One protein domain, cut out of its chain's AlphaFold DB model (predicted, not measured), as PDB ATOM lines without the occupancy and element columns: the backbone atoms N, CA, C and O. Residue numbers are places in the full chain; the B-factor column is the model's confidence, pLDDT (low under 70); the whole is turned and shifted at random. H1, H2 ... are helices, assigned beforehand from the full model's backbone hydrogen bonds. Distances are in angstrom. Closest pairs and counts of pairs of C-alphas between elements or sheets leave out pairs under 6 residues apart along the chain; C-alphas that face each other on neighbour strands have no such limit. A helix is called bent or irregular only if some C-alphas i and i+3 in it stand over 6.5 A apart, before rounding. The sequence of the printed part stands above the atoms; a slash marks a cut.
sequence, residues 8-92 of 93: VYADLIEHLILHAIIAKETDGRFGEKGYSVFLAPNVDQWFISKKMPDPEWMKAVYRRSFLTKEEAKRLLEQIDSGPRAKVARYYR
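What this domain is: This is residues 8 to 92 of the 93 residues of an uncharacterized protein of Lactobacillus paracasei (strain ATCC 334 / BCRC 17002 / CIP 107868 / KCTC 3260 / NRRL B-441) (UniProt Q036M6). H2, kinked, forms an up-and-down bundle with H1 and H4, each running against the one before it; H3 crosses one end, H5 the other. The 85 printed residues include five named helices, H1 to H5, and no named strand: all helix. The whole is compact, radius of gyration of the C-alphas 12.6 A, spanning 34 by 26 by 19 A.

Where its parts are: Find C-alpha 32 at (-8.855, -5.196, -25.265); H2, residues 32 to 48, runs 20.9 A, irregular at C-alphas 37 and 40, 7.1 A apart. H1, residues 12 to 25, spans 20.0 A; H4, residues 69 to 81, 18.2 A. H3 is residues 56 to 64; H5, residues 85 to 91, ends at (-9.517, 3.867, -27.847).

How they stand to each other: H2 touches H1, a hairpin; closest C-alphas Ala 23 and Glu 32, 5.0 A. H2 touches H4; closest C-alphas Ile 48 and Lys 69, 4.9 A. H1, residues 23 to 24 alone, only just touches H5, with 3 pairs of C-alphas within 8 A; closest Lys 24 and Val 87, 7.1 A. Every O i to N i+4 pair is within hydrogen-bond range in H1, H3 and H4, 11 of 13 in H2, 0 of 3 in H5, where 2 of 4 O i to N i+3 pairs are.

The domain as a whole: The farthest C-alphas, Glu 56 and Lys 86, are 35.9 A apart. The printed part has no cut and no long link; pLDDT is under 70 at residues 8 to 10 and 89 to 92.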
ATOM      1  N   VAL A   8      -4.694 -25.028 -23.897       44.28
ATOM      2  CA  VAL A   8      -5.799 -25.070 -24.844       44.28
ATOM      3  C   VAL A   8      -5.558 -23.856 -25.724       44.28
ATOM      4  O   VAL A   8      -5.920 -22.739 -25.367       44.28
ATOM      5  N   TYR A   9      -4.818 -24.052 -26.813       50.47
ATOM      6  CA  TYR A   9      -4.809 -23.112 -27.910       50.47
ATOM      7  C   TYR A   9      -6.219 -23.202 -28.469       50.47
ATOM      8  O   TYR A   9      -6.488 -23.995 -29.371       50.47
ATOM      9  N   ALA A  10      -7.111 -22.436 -27.838       58.72
ATOM     10  CA  ALA A  10      -8.282 -21.903 -28.485       58.72
ATOM     11  C   ALA A  10      -7.813 -21.470 -29.872       58.72
ATOM     12  O   ALA A  10      -6.753 -20.832 -29.998       58.72
ATOM     13  N   ASP A  11      -8.507 -21.915 -30.911       79.81
ATOM     14  CA  ASP A  11      -8.162 -21.471 -32.250       79.81
ATOM     15  C   ASP A  11      -8.159 -19.926 -32.300       79.81
ATOM     16  O   ASP A  11      -8.668 -19.248 -31.401       79.81
ATOM     17  N   LEU A  12      -7.516 -19.327 -33.309       87.12
ATOM     18  CA  LEU A  12      -7.381 -17.865 -33.371       87.12
ATOM     19  C   LEU A  12      -8.737 -17.143 -33.211       87.12
ATOM     20  O   LEU A  12      -8.781 -16.057 -32.634       87.12
ATOM     21  N   ILE A  13      -9.823 -17.751 -33.690       89.56
ATOM     22  CA  ILE A  13     -11.177 -17.204 -33.646       89.56
ATOM     23  C   ILE A  13     -11.778 -17.331 -32.244       89.56
ATOM     24  O   ILE A  13     -12.279 -16.346 -31.703       89.56
ATOM     25  N   GLU A  14     -11.672 -18.492 -31.607       88.50
ATOM     26  CA  GLU A  14     -12.070 -18.688 -30.210       88.50
ATOM     27  C   GLU A  14     -11.305 -17.738 -29.280       88.50
ATOM     28  O   GLU A  14     -11.888 -17.124 -28.384       88.50
ATOM     29  N   HIS A  15     -10.005 -17.553 -29.524       90.50
ATOM     30  CA  HIS A  15      -9.169 -16.663 -28.728       90.50
ATOM     31  C   HIS A  15      -9.554 -15.189 -28.925       90.50
ATOM     32  O   HIS A  15      -9.636 -14.431 -27.955       90.50
ATOM     33  N   LEU A  16      -9.853 -14.789 -30.165       92.88
ATOM     34  CA  LEU A  16     -10.404 -13.474 -30.496       92.88
ATOM     35  C   LEU A  16     -11.712 -13.211 -29.734       92.88
ATOM     36  O   LEU A  16     -11.847 -12.168 -29.091       92.88
ATOM     37  N   ILE A  17     -12.652 -14.159 -29.778       92.69
ATOM     38  CA  ILE A  17     -13.953 -14.053 -29.105       92.69
ATOM     39  C   ILE A  17     -13.765 -13.972 -27.587       92.69
ATOM     40  O   ILE A  17     -14.362 -13.111 -26.940       92.69
ATOM     41  N   LEU A  18     -12.893 -14.807 -27.014       93.00
ATOM     42  CA  LEU A  18     -12.576 -14.774 -25.589       93.00
ATOM     43  C   LEU A  18     -12.062 -13.395 -25.161       93.00
ATOM     44  O   LEU A  18     -12.553 -12.832 -24.184       93.00
ATOM     45  N   HIS A  19     -11.115 -12.815 -25.905       93.31
ATOM     46  CA  HIS A  19     -10.595 -11.482 -25.599       93.31
ATOM     47  C   HIS A  19     -11.654 -10.385 -25.722       93.31
ATOM     48  O   HIS A  19     -11.651  -9.453 -24.916       93.31
ATOM     49  N   ALA A  20     -12.576 -10.503 -26.678       93.69
ATOM     50  CA  ALA A  20     -13.696  -9.579 -26.810       93.69
ATOM     51  C   ALA A  20     -14.668  -9.665 -25.621       93.69
ATOM     52  O   ALA A  20     -15.118  -8.634 -25.122       93.69
ATOM     53  N   ILE A  21     -14.960 -10.876 -25.135       93.56
ATOM     54  CA  ILE A  21     -15.795 -11.086 -23.945       93.56
ATOM     55  C   ILE A  21     -15.088 -10.536 -22.705       93.56
ATOM     56  O   ILE A  21     -15.692  -9.781 -21.955       93.56
ATOM     57  N   ILE A  22     -13.802 -10.831 -22.509       92.94
ATOM     58  CA  ILE A  22     -13.035 -10.270 -21.385       92.94
ATOM     59  C   ILE A  22     -13.048  -8.738 -21.443       92.94
ATOM     60  O   ILE A  22     -13.277  -8.098 -20.420       92.94
ATOM     61  N   ALA A  23     -12.850  -8.139 -22.621       93.94
ATOM     62  CA  ALA A  23     -12.926  -6.689 -22.786       93.94
ATOM     63  C   ALA A  23     -14.302  -6.142 -22.395       93.94
ATOM     64  O   ALA A  23     -14.377  -5.162 -21.661       93.94
ATOM     65  N   LYS A  24     -15.381  -6.806 -22.816       93.44
ATOM     66  CA  LYS A  24     -16.753  -6.447 -22.442       93.44
ATOM     67  C   LYS A  24     -16.980  -6.509 -20.930       93.44
ATOM     68  O   LYS A  24     -17.477  -5.553 -20.353       93.44
ATOM     69  N   GLU A  25     -16.629  -7.627 -20.301       94.69
ATOM     70  CA  GLU A  25     -16.931  -7.899 -18.886       94.69
ATOM     71  C   GLU A  25     -16.011  -7.137 -17.917       94.69
ATOM     72  O   GLU A  25     -16.222  -7.150 -16.707       94.69
ATOM     73  N   THR A  26     -14.970  -6.478 -18.435       93.88
ATOM     74  CA  THR A  26     -13.988  -5.732 -17.633       93.88
ATOM     75  C   THR A  26     -13.884  -4.261 -18.031       93.88
ATOM     76  O   THR A  26     -12.905  -3.606 -17.673       93.88
ATOM     77  N   ASP A  27     -14.860  -3.747 -18.790       90.06
ATOM     78  CA  ASP A  27     -14.887  -2.377 -19.325       90.06
ATOM     79  C   ASP A  27     -13.566  -1.974 -20.009       90.06
ATOM     80  O   ASP A  27     -13.051  -0.867 -19.862       90.06
ATOM     81  N   GLY A  28     -12.975  -2.909 -20.754       88.06
ATOM     82  CA  GLY A  28     -11.732  -2.720 -21.500       88.06
ATOM     83  C   GLY A  28     -10.451  -2.812 -20.673       88.06
ATOM     84  O   GLY A  28      -9.363  -2.758 -21.247       88.06
ATOM     85  N   ARG A  29     -10.535  -3.002 -19.348       90.88
ATOM     86  CA  ARG A  29      -9.355  -3.120 -18.475       90.88
ATOM     87  C   ARG A  29      -8.478  -4.318 -18.840       90.88
ATOM     88  O   ARG A  29      -7.254  -4.239 -18.741       90.88
ATOM     89  N   PHE A  30      -9.097  -5.418 -19.257       92.50
ATOM     90  CA  PHE A  30      -8.424  -6.621 -19.738       92.50
ATOM     91  C   PHE A  30      -8.958  -7.005 -21.122       92.50
ATOM     92  O   PHE A  30      -9.974  -6.494 -21.575       92.50
ATOM     93  N   GLY A  31      -8.274  -7.904 -21.831       90.50
ATOM     94  CA  GLY A  31      -8.743  -8.425 -23.121       90.50
ATOM     95  C   GLY A  31      -8.521  -7.484 -24.313       90.50
ATOM     96  O   GLY A  31      -7.964  -7.930 -25.315       90.50
ATOM     97  N   GLU A  32      -8.844  -6.194 -24.180       92.12
ATOM     98  CA  GLU A  32      -8.855  -5.196 -25.265       92.12
ATOM     99  C   GLU A  32      -7.527  -5.119 -26.019       92.12
ATOM    100  O   GLU A  32      -7.495  -5.326 -27.226       92.12
ATOM    101  N   LYS A  33      -6.404  -4.920 -25.319       91.25
ATOM    102  CA  LYS A  33      -5.088  -4.841 -25.975       91.25
ATOM    103  C   LYS A  33      -4.730  -6.133 -26.720       91.25
ATOM    104  O   LYS A  33      -4.110  -6.082 -27.775       91.25
ATOM    105  N   GLY A  34      -5.120  -7.291 -26.183       91.81
ATOM    106  CA  GLY A  34      -4.932  -8.573 -26.864       91.81
ATOM    107  C   GLY A  34      -5.775  -8.670 -28.137       91.81
ATOM    108  O   GLY A  34      -5.272  -9.081 -29.181       91.81
ATOM    109  N   TYR A  35      -7.026  -8.211 -28.061       93.56
ATOM    110  CA  TYR A  35      -7.939  -8.140 -29.195       93.56
ATOM    111  C   TYR A  35      -7.413  -7.210 -30.297       93.56
ATOM    112  O   TYR A  35      -7.161  -7.667 -31.410       93.56
ATOM    113  N   SER A  36      -7.226  -5.923 -29.996       93.19
ATOM    114  CA  SER A  36      -7.009  -4.887 -31.012       93.19
ATOM    115  C   SER A  36      -5.596  -4.855 -31.579       93.19
ATOM    116  O   SER A  36      -5.427  -4.512 -32.745       93.19
ATOM    117  N   VAL A  37      -4.580  -5.236 -30.799       92.94
ATOM    118  CA  VAL A  37      -3.178  -5.176 -31.249       92.94
ATOM    119  C   VAL A  37      -2.736  -6.464 -31.942       92.94
ATOM    120  O   VAL A  37      -1.895  -6.411 -32.835       92.94
ATOM    121  N   PHE A  38      -3.282  -7.618 -31.549       90.81
ATOM    122  CA  PHE A  38      -2.780  -8.913 -32.014       90.81
ATOM    123  C   PHE A  38      -3.839  -9.734 -32.745       90.81
ATOM    124  O   PHE A  38      -3.624 -10.136 -33.886       90.81
ATOM    125  N   LEU A  39      -4.982  -9.996 -32.110       93.12
ATOM    126  CA  LEU A  39      -5.926 -11.000 -32.608       93.12
ATOM    127  C   LEU A  39      -6.718 -10.499 -33.823       93.12
ATOM    128  O   LEU A  39      -6.700 -11.156 -34.861       93.12
ATOM    129  N   ALA A  40      -7.358  -9.330 -33.735       94.25
ATOM    130  CA  ALA A  40      -8.118  -8.765 -34.850       94.25
ATOM    131  C   ALA A  40      -7.231  -8.464 -36.078       94.25
ATOM    132  O   ALA A  40      -7.611  -8.869 -37.179       94.25
ATOM    133  N   PRO A  41      -6.020  -7.878 -35.931       94.19
ATOM    134  CA  PRO A  41      -5.093  -7.724 -37.053       94.19
ATOM    135  C   PRO A  41      -4.675  -9.049 -37.701       94.19
ATOM    136  O   PRO A  41      -4.590  -9.122 -38.925       94.19
ATOM    137  N   ASN A  42      -4.447 -10.109 -36.919       92.25
ATOM    138  CA  ASN A  42      -4.125 -11.425 -37.480       92.25
ATOM    139  C   ASN A  42      -5.309 -12.013 -38.255       92.25
ATOM    140  O   ASN A  42      -5.113 -12.580 -39.327       92.25
ATOM    141  N   VAL A  43      -6.538 -11.850 -37.758       92.19
ATOM    142  CA  VAL A  43      -7.744 -12.301 -38.468       92.19
ATOM    143  C   VAL A  43      -7.930 -11.535 -39.781       92.19
ATOM    144  O   VAL A  43      -8.183 -12.149 -40.820       92.19
ATOM    145  N   ASP A  44      -7.738 -10.216 -39.774       93.50
ATOM    146  CA  ASP A  44      -7.790  -9.427 -41.006       93.50
ATOM    147  C   ASP A  44      -6.723  -9.877 -42.011       93.50
ATOM    148  O   ASP A  44      -7.034 -10.215 -43.158       93.50
ATOM    149  N   GLN A  45      -5.468  -9.985 -41.573       92.81
ATOM    150  CA  GLN A  45      -4.380 -10.383 -42.459       92.81
ATOM    151  C   GLN A  45      -4.606 -11.777 -43.049       92.81
ATOM    152  O   GLN A  45      -4.504 -11.945 -44.266       92.81
ATOM    153  N   TRP A  46      -4.939 -12.764 -42.216       91.06
ATOM    154  CA  TRP A  46      -4.948 -14.164 -42.636       91.06
ATOM    155  C   TRP A  46      -6.192 -14.520 -43.456       91.06
ATOM    156  O   TRP A  46      -6.060 -15.171 -44.490       91.06
ATOM    157  N   PHE A  47      -7.386 -14.057 -43.061       90.31
ATOM    158  CA  PHE A  47      -8.647 -14.459 -43.707       90.31
ATOM    159  C   PHE A  47      -9.173 -13.427 -44.708       90.31
ATOM    160  O   PHE A  47      -9.761 -13.797 -45.725       90.31
ATOM    161  N   ILE A  48      -8.967 -12.131 -44.455       90.62
ATOM    162  CA  ILE A  48      -9.564 -11.059 -45.268       90.62
ATOM    163  C   ILE A  48      -8.618 -10.628 -46.387       90.62
ATOM    164  O   ILE A  48      -9.010 -10.575 -47.565       90.62
ATOM    165  N   SER A  49      -7.372 -10.358 -46.009       90.94
ATOM    166  CA  SER A  49      -6.289  -9.945 -46.902       90.94
ATOM    167  C   SER A  49      -5.553 -11.135 -47.533       90.94
ATOM    168  O   SER A  49      -4.740 -10.940 -48.432       90.94
ATOM    169  N   LYS A  50      -5.870 -12.372 -47.110       86.00
ATOM    170  CA  LYS A  50      -5.281 -13.636 -47.597       86.00
ATOM    171  C   LYS A  50      -3.750 -13.688 -47.494       86.00
ATOM    172  O   LYS A  50      -3.087 -14.393 -48.255       86.00
ATOM    173  N   LYS A  51      -3.180 -12.953 -46.540       88.69
ATOM    174  CA  LYS A  51      -1.754 -12.977 -46.223       88.69
ATOM    175  C   LYS A  51      -1.508 -14.070 -45.189       88.69
ATOM    176  O   LYS A  51      -1.802 -13.891 -44.011       88.69
ATOM    177  N   MET A  52      -0.998 -15.214 -45.643       83.38
ATOM    178  CA  MET A  52      -0.705 -16.336 -44.749       83.38
ATOM    179  C   MET A  52       0.355 -15.963 -43.701       83.38
ATOM    180  O   MET A  52       1.259 -15.184 -44.006       83.38
ATOM    181  N   PRO A  53       0.284 -16.541 -42.490       85.62
ATOM    182  CA  PRO A  53       1.349 -16.388 -41.513       85.62
ATOM    183  C   PRO A  53       2.632 -17.096 -41.954       85.62
ATOM    184  O   PRO A  53       2.584 -18.192 -42.517       85.62
ATOM    185  N   ASP A  54       3.780 -16.505 -41.626       84.56
ATOM    186  CA  ASP A  54       5.087 -17.078 -41.964       84.56
ATOM    187  C   ASP A  54       5.470 -18.283 -41.080       84.56
ATOM    188  O   ASP A  54       5.895 -19.306 -41.634       84.56
ATOM    189  N   PRO A  55       5.301 -18.248 -39.738       86.62
ATOM    190  CA  PRO A  55       5.678 -19.374 -38.885       86.62
ATOM    191  C   PRO A  55       4.797 -20.605 -39.126       86.62
ATOM    192  O   PRO A  55       3.570 -20.516 -39.136       86.62
ATOM    193  N   GLU A  56       5.408 -21.785 -39.239       84.00
ATOM    194  CA  GLU A  56       4.688 -23.015 -39.605       84.00
ATOM    195  C   GLU A  56       3.599 -23.404 -38.590       84.00
ATOM    196  O   GLU A  56       2.503 -23.824 -38.961       84.00
ATOM    197  N   TRP A  57       3.849 -23.171 -37.300       81.50
ATOM    198  CA  TRP A  57       2.857 -23.421 -36.256       81.50
ATOM    199  C   TRP A  57       1.628 -22.503 -36.380       81.50
ATOM    200  O   TRP A  57       0.515 -22.932 -36.090       81.50
ATOM    201  N   MET A  58       1.792 -21.266 -36.865       83.38
ATOM    202  CA  MET A  58       0.672 -20.353 -37.118       83.38
ATOM    203  C   MET A  58      -0.111 -20.764 -38.368       83.38
ATOM    204  O   MET A  58      -1.337 -20.657 -38.385       83.38
ATOM    205  N   LYS A  59       0.562 -21.300 -39.396       85.62
ATOM    206  CA  LYS A  59      -0.125 -21.873 -40.567       85.62
ATOM    207  C   LYS A  59      -1.013 -23.044 -40.167       85.62
ATOM    208  O   LYS A  59      -2.115 -23.168 -40.695       85.62
ATOM    209  N   ALA A  60      -0.568 -23.872 -39.221       82.31
ATOM    210  CA  ALA A  60      -1.386 -24.951 -38.676       82.31
ATOM    211  C   ALA A  60      -2.652 -24.420 -37.978       82.31
ATOM    212  O   ALA A  60      -3.718 -25.005 -38.147       82.31
ATOM    213  N   VAL A  61      -2.567 -23.295 -37.257       79.69
ATOM    214  CA  VAL A  61      -3.741 -22.624 -36.663       79.69
ATOM    215  C   VAL A  61      -4.677 -22.092 -37.751       79.69
ATOM    216  O   VAL A  61      -5.861 -22.414 -37.737       79.69
ATOM    217  N   TYR A  62      -4.149 -21.356 -38.734       82.25
ATOM    218  CA  TYR A  62      -4.930 -20.812 -39.851       82.25
ATOM    219  C   TYR A  62      -5.682 -21.892 -40.643       82.25
ATOM    220  O   TYR A  62      -6.849 -21.726 -40.980       82.25
ATOM    221  N   ARG A  63      -5.038 -23.032 -40.920       80.88
ATOM    222  CA  ARG A  63      -5.664 -24.138 -41.667       80.88
ATOM    223  C   ARG A  63      -6.791 -24.833 -40.902       80.88
ATOM    224  O   ARG A  63      -7.601 -25.508 -41.527       80.88
ATOM    225  N   ARG A  64      -6.820 -24.727 -39.570       78.44
ATOM    226  CA  ARG A  64      -7.839 -25.366 -38.724       78.44
ATOM    227  C   ARG A  64      -9.113 -24.539 -38.597       78.44
ATOM    228  O   ARG A  64     -10.166 -25.099 -38.326       78.44
ATOM    229  N   SER A  65      -9.024 -23.230 -38.792       74.06
ATOM    230  CA  SER A  65     -10.183 -22.344 -38.860       74.06
ATOM    231  C   SER A  65     -10.757 -22.358 -40.274       74.06
ATOM    232  O   SER A  65     -10.137 -21.861 -41.211       74.06
ATOM    233  N   PHE A  66     -11.955 -22.913 -40.426       77.31
ATOM    234  CA  PHE A  66     -12.637 -23.071 -41.714       77.31
ATOM    235  C   PHE A  66     -13.432 -21.827 -42.149       77.31
ATOM    236  O   PHE A  66     -14.360 -21.945 -42.944       77.31
ATOM    237  N   LEU A  67     -13.099 -20.641 -41.627       87.00
ATOM    238  CA  LEU A  67     -13.838 -19.419 -41.947       87.00
ATOM    239  C   LEU A  67     -13.513 -18.931 -43.360       87.00
ATOM    240  O   LEU A  67     -12.352 -18.791 -43.754       87.00
ATOM    241  N   THR A  68     -14.562 -18.574 -44.090       90.94
ATOM    242  CA  THR A  68     -14.477 -17.762 -45.303       90.94
ATOM    243  C   THR A  68     -14.107 -16.314 -44.971       90.94
ATOM    244  O   THR A  68     -14.255 -15.837 -43.841       90.94
ATOM    245  N   LYS A  69     -13.661 -15.565 -45.986       92.12
ATOM    246  CA  LYS A  69     -13.376 -14.127 -45.867       92.12
ATOM    247  C   LYS A  69     -14.596 -13.347 -45.370       92.12
ATOM    248  O   LYS A  69     -14.467 -12.435 -44.555       92.12
ATOM    249  N   GLU A  70     -15.775 -13.689 -45.872       94.12
ATOM    250  CA  GLU A  70     -17.042 -13.027 -45.573       94.12
ATOM    251  C   GLU A  70     -17.527 -13.347 -44.154       94.12
ATOM    252  O   GLU A  70     -18.136 -12.500 -43.500       94.12
ATOM    253  N   GLU A  71     -17.261 -14.555 -43.654       93.69
ATOM    254  CA  GLU A  71     -17.505 -14.919 -42.254       93.69
ATOM    255  C   GLU A  71     -16.535 -14.205 -41.314       93.69
ATOM    256  O   GLU A  71     -16.975 -13.640 -40.318       93.69
ATOM    257  N   ALA A  72     -15.244 -14.144 -41.656       93.25
ATOM    258  CA  ALA A  72     -14.247 -13.435 -40.855       93.25
ATOM    259  C   ALA A  72     -14.549 -11.930 -40.749       93.25
ATOM    260  O   ALA A  72     -14.478 -11.363 -39.659       93.25
ATOM    261  N   LYS A  73     -14.958 -11.291 -41.857       94.44
ATOM    262  CA  LYS A  73     -15.427  -9.894 -41.849       94.44
ATOM    263  C   LYS A  73     -16.626  -9.699 -40.930       94.44
ATOM    264  O   LYS A  73     -16.572  -8.862 -40.033       94.44
ATOM    265  N   ARG A  74     -17.682 -10.498 -41.126       95.25
ATOM    266  CA  ARG A  74     -18.903 -10.404 -40.314       95.25
ATOM    267  C   ARG A  74     -18.627 -10.632 -38.838       95.25
ATOM    268  O   ARG A  74     -19.207  -9.942 -38.009       95.25
ATOM    269  N   LEU A  75     -17.730 -11.557 -38.504       93.44
ATOM    270  CA  LEU A  75     -17.325 -11.800 -37.128       93.44
ATOM    271  C   LEU A  75     -16.683 -10.556 -36.498       93.44
ATOM    272  O   LEU A  75     -17.084 -10.155 -35.407       93.44
ATOM    273  N   LEU A  76     -15.701  -9.944 -37.170       94.00
ATOM    274  CA  LEU A  76     -15.043  -8.736 -36.660       94.00
ATOM    275  C   LEU A  76     -16.042  -7.589 -36.487       94.00
ATOM    276  O   LEU A  76     -16.078  -6.966 -35.428       94.00
ATOM    277  N   GLU A  77     -16.905  -7.370 -37.481       93.69
ATOM    278  CA  GLU A  77     -17.966  -6.363 -37.422       93.69
ATOM    279  C   GLU A  77     -18.911  -6.602 -36.238       93.69
ATOM    280  O   GLU A  77     -19.165  -5.677 -35.470       93.69
ATOM    281  N   GLN A  78     -19.377  -7.840 -36.033       93.75
ATOM    282  CA  GLN A  78     -20.265  -8.197 -34.921       93.75
ATOM    283  C   GLN A  78     -19.612  -7.986 -33.555       93.75
ATOM    284  O   GLN A  78     -20.268  -7.524 -32.618       93.75
ATOM    285  N   ILE A  79     -18.323  -8.311 -33.425       93.00
ATOM    286  CA  ILE A  79     -17.585  -8.092 -32.181       93.00
ATOM    287  C   ILE A  79     -17.465  -6.591 -31.884       93.00
ATOM    288  O   ILE A  79     -17.744  -6.156 -30.760       93.00
ATOM    289  N   ASP A  80     -17.094  -5.803 -32.891       89.81
ATOM    290  CA  ASP A  80     -16.883  -4.362 -32.762       89.81
ATOM    291  C   ASP A  80     -18.188  -3.576 -32.584       89.81
ATOM    292  O   ASP A  80     -18.199  -2.567 -31.879       89.81
ATOM    293  N   SER A  81     -19.300  -4.031 -33.170       88.75
ATOM    294  CA  SER A  81     -20.619  -3.411 -32.995       88.75
ATOM    295  C   SER A  81     -21.379  -3.915 -31.768       88.75
ATOM    296  O   SER A  81     -22.374  -3.304 -31.379       88.75
ATOM    297  N   GLY A  82     -20.941  -5.020 -31.161       85.88
ATOM    298  CA  GLY A  82     -21.612  -5.660 -30.035       85.88
ATOM    299  C   GLY A  82     -20.757  -5.650 -28.764       85.88
ATOM    300  O   GLY A  82     -20.669  -4.605 -28.113       85.88
ATOM    301  N   PRO A  83     -20.143  -6.787 -28.379       78.62
ATOM    302  CA  PRO A  83     -19.440  -6.948 -27.106       78.62
ATOM    303  C   PRO A  83     -18.439  -5.842 -26.775       78.62
ATOM    304  O   PRO A  83     -18.361  -5.401 -25.632       78.62
ATOM    305  N   ARG A  84     -17.706  -5.359 -27.780       85.19
ATOM    306  CA  ARG A  84     -16.634  -4.378 -27.599       85.19
ATOM    307  C   ARG A  84     -17.048  -2.952 -27.952       85.19
ATOM    308  O   ARG A  84     -16.249  -2.038 -27.786       85.19
ATOM    309  N   ALA A  85     -18.285  -2.715 -28.394       83.12
ATOM    310  CA  ALA A  85     -18.695  -1.425 -28.954       83.12
ATOM    311  C   ALA A  85     -18.491  -0.237 -28.006       83.12
ATOM    312  O   ALA A  85     -18.127   0.857 -28.443       83.12
ATOM    313  N   LYS A  86     -18.714  -0.439 -26.702       80.00
ATOM    314  CA  LYS A  86     -18.498   0.601 -25.685       80.00
ATOM    315  C   LYS A  86     -17.013   0.847 -25.430       80.00
ATOM    316  O   LYS A  86     -16.620   1.999 -25.312       80.00
ATOM    317  N   VAL A  87     -16.205  -0.211 -25.414       82.12
ATOM    318  CA  VAL A  87     -14.755  -0.158 -25.178       82.12
ATOM    319  C   VAL A  87     -14.032   0.467 -26.373       82.12
ATOM    320  O   VAL A  87     -13.279   1.420 -26.208       82.12
ATOM    321  N   ALA A  88     -14.326   0.012 -27.593       70.25
ATOM    322  CA  ALA A  88     -13.690   0.466 -28.829       70.25
ATOM    323  C   ALA A  88     -13.802   1.984 -29.055       70.25
ATOM    324  O   ALA A  88     -12.910   2.595 -29.640       70.25
ATOM    325  N   ARG A  89     -14.889   2.604 -28.577       67.56
ATOM    326  CA  ARG A  89     -15.113   4.053 -28.679       67.56
ATOM    327  C   ARG A  89     -14.129   4.882 -27.850       67.56
ATOM    328  O   ARG A  89     -13.838   5.997 -28.256       67.56
ATOM    329  N   TYR A  90     -13.595   4.350 -26.749       58.47
ATOM    330  CA  TYR A  90     -12.630   5.060 -25.896       58.47
ATOM    331  C   TYR A  90     -11.190   5.022 -26.429       58.47
ATOM    332  O   TYR A  90     -10.382   5.863 -26.051       58.47
ATOM    333  N   TYR A  91     -10.870   4.068 -27.308       55.78
ATOM    334  CA  TYR A  91      -9.517   3.867 -27.847       55.78
ATOM    335  C   TYR A  91      -9.326   4.406 -29.273       55.78
ATOM    336  O   TYR A  91      -8.220   4.343 -29.802       55.78
ATOM    337  N   ARG A  92     -10.381   4.939 -29.905       52.31
ATOM    338  CA  ARG A  92     -10.275   5.729 -31.140       52.31
ATOM    339  C   ARG A  92      -9.945   7.179 -30.760       52.31
ATOM    340  O   ARG A  92     -10.856   7.996 -30.653       52.31
TER     341      ARG A  92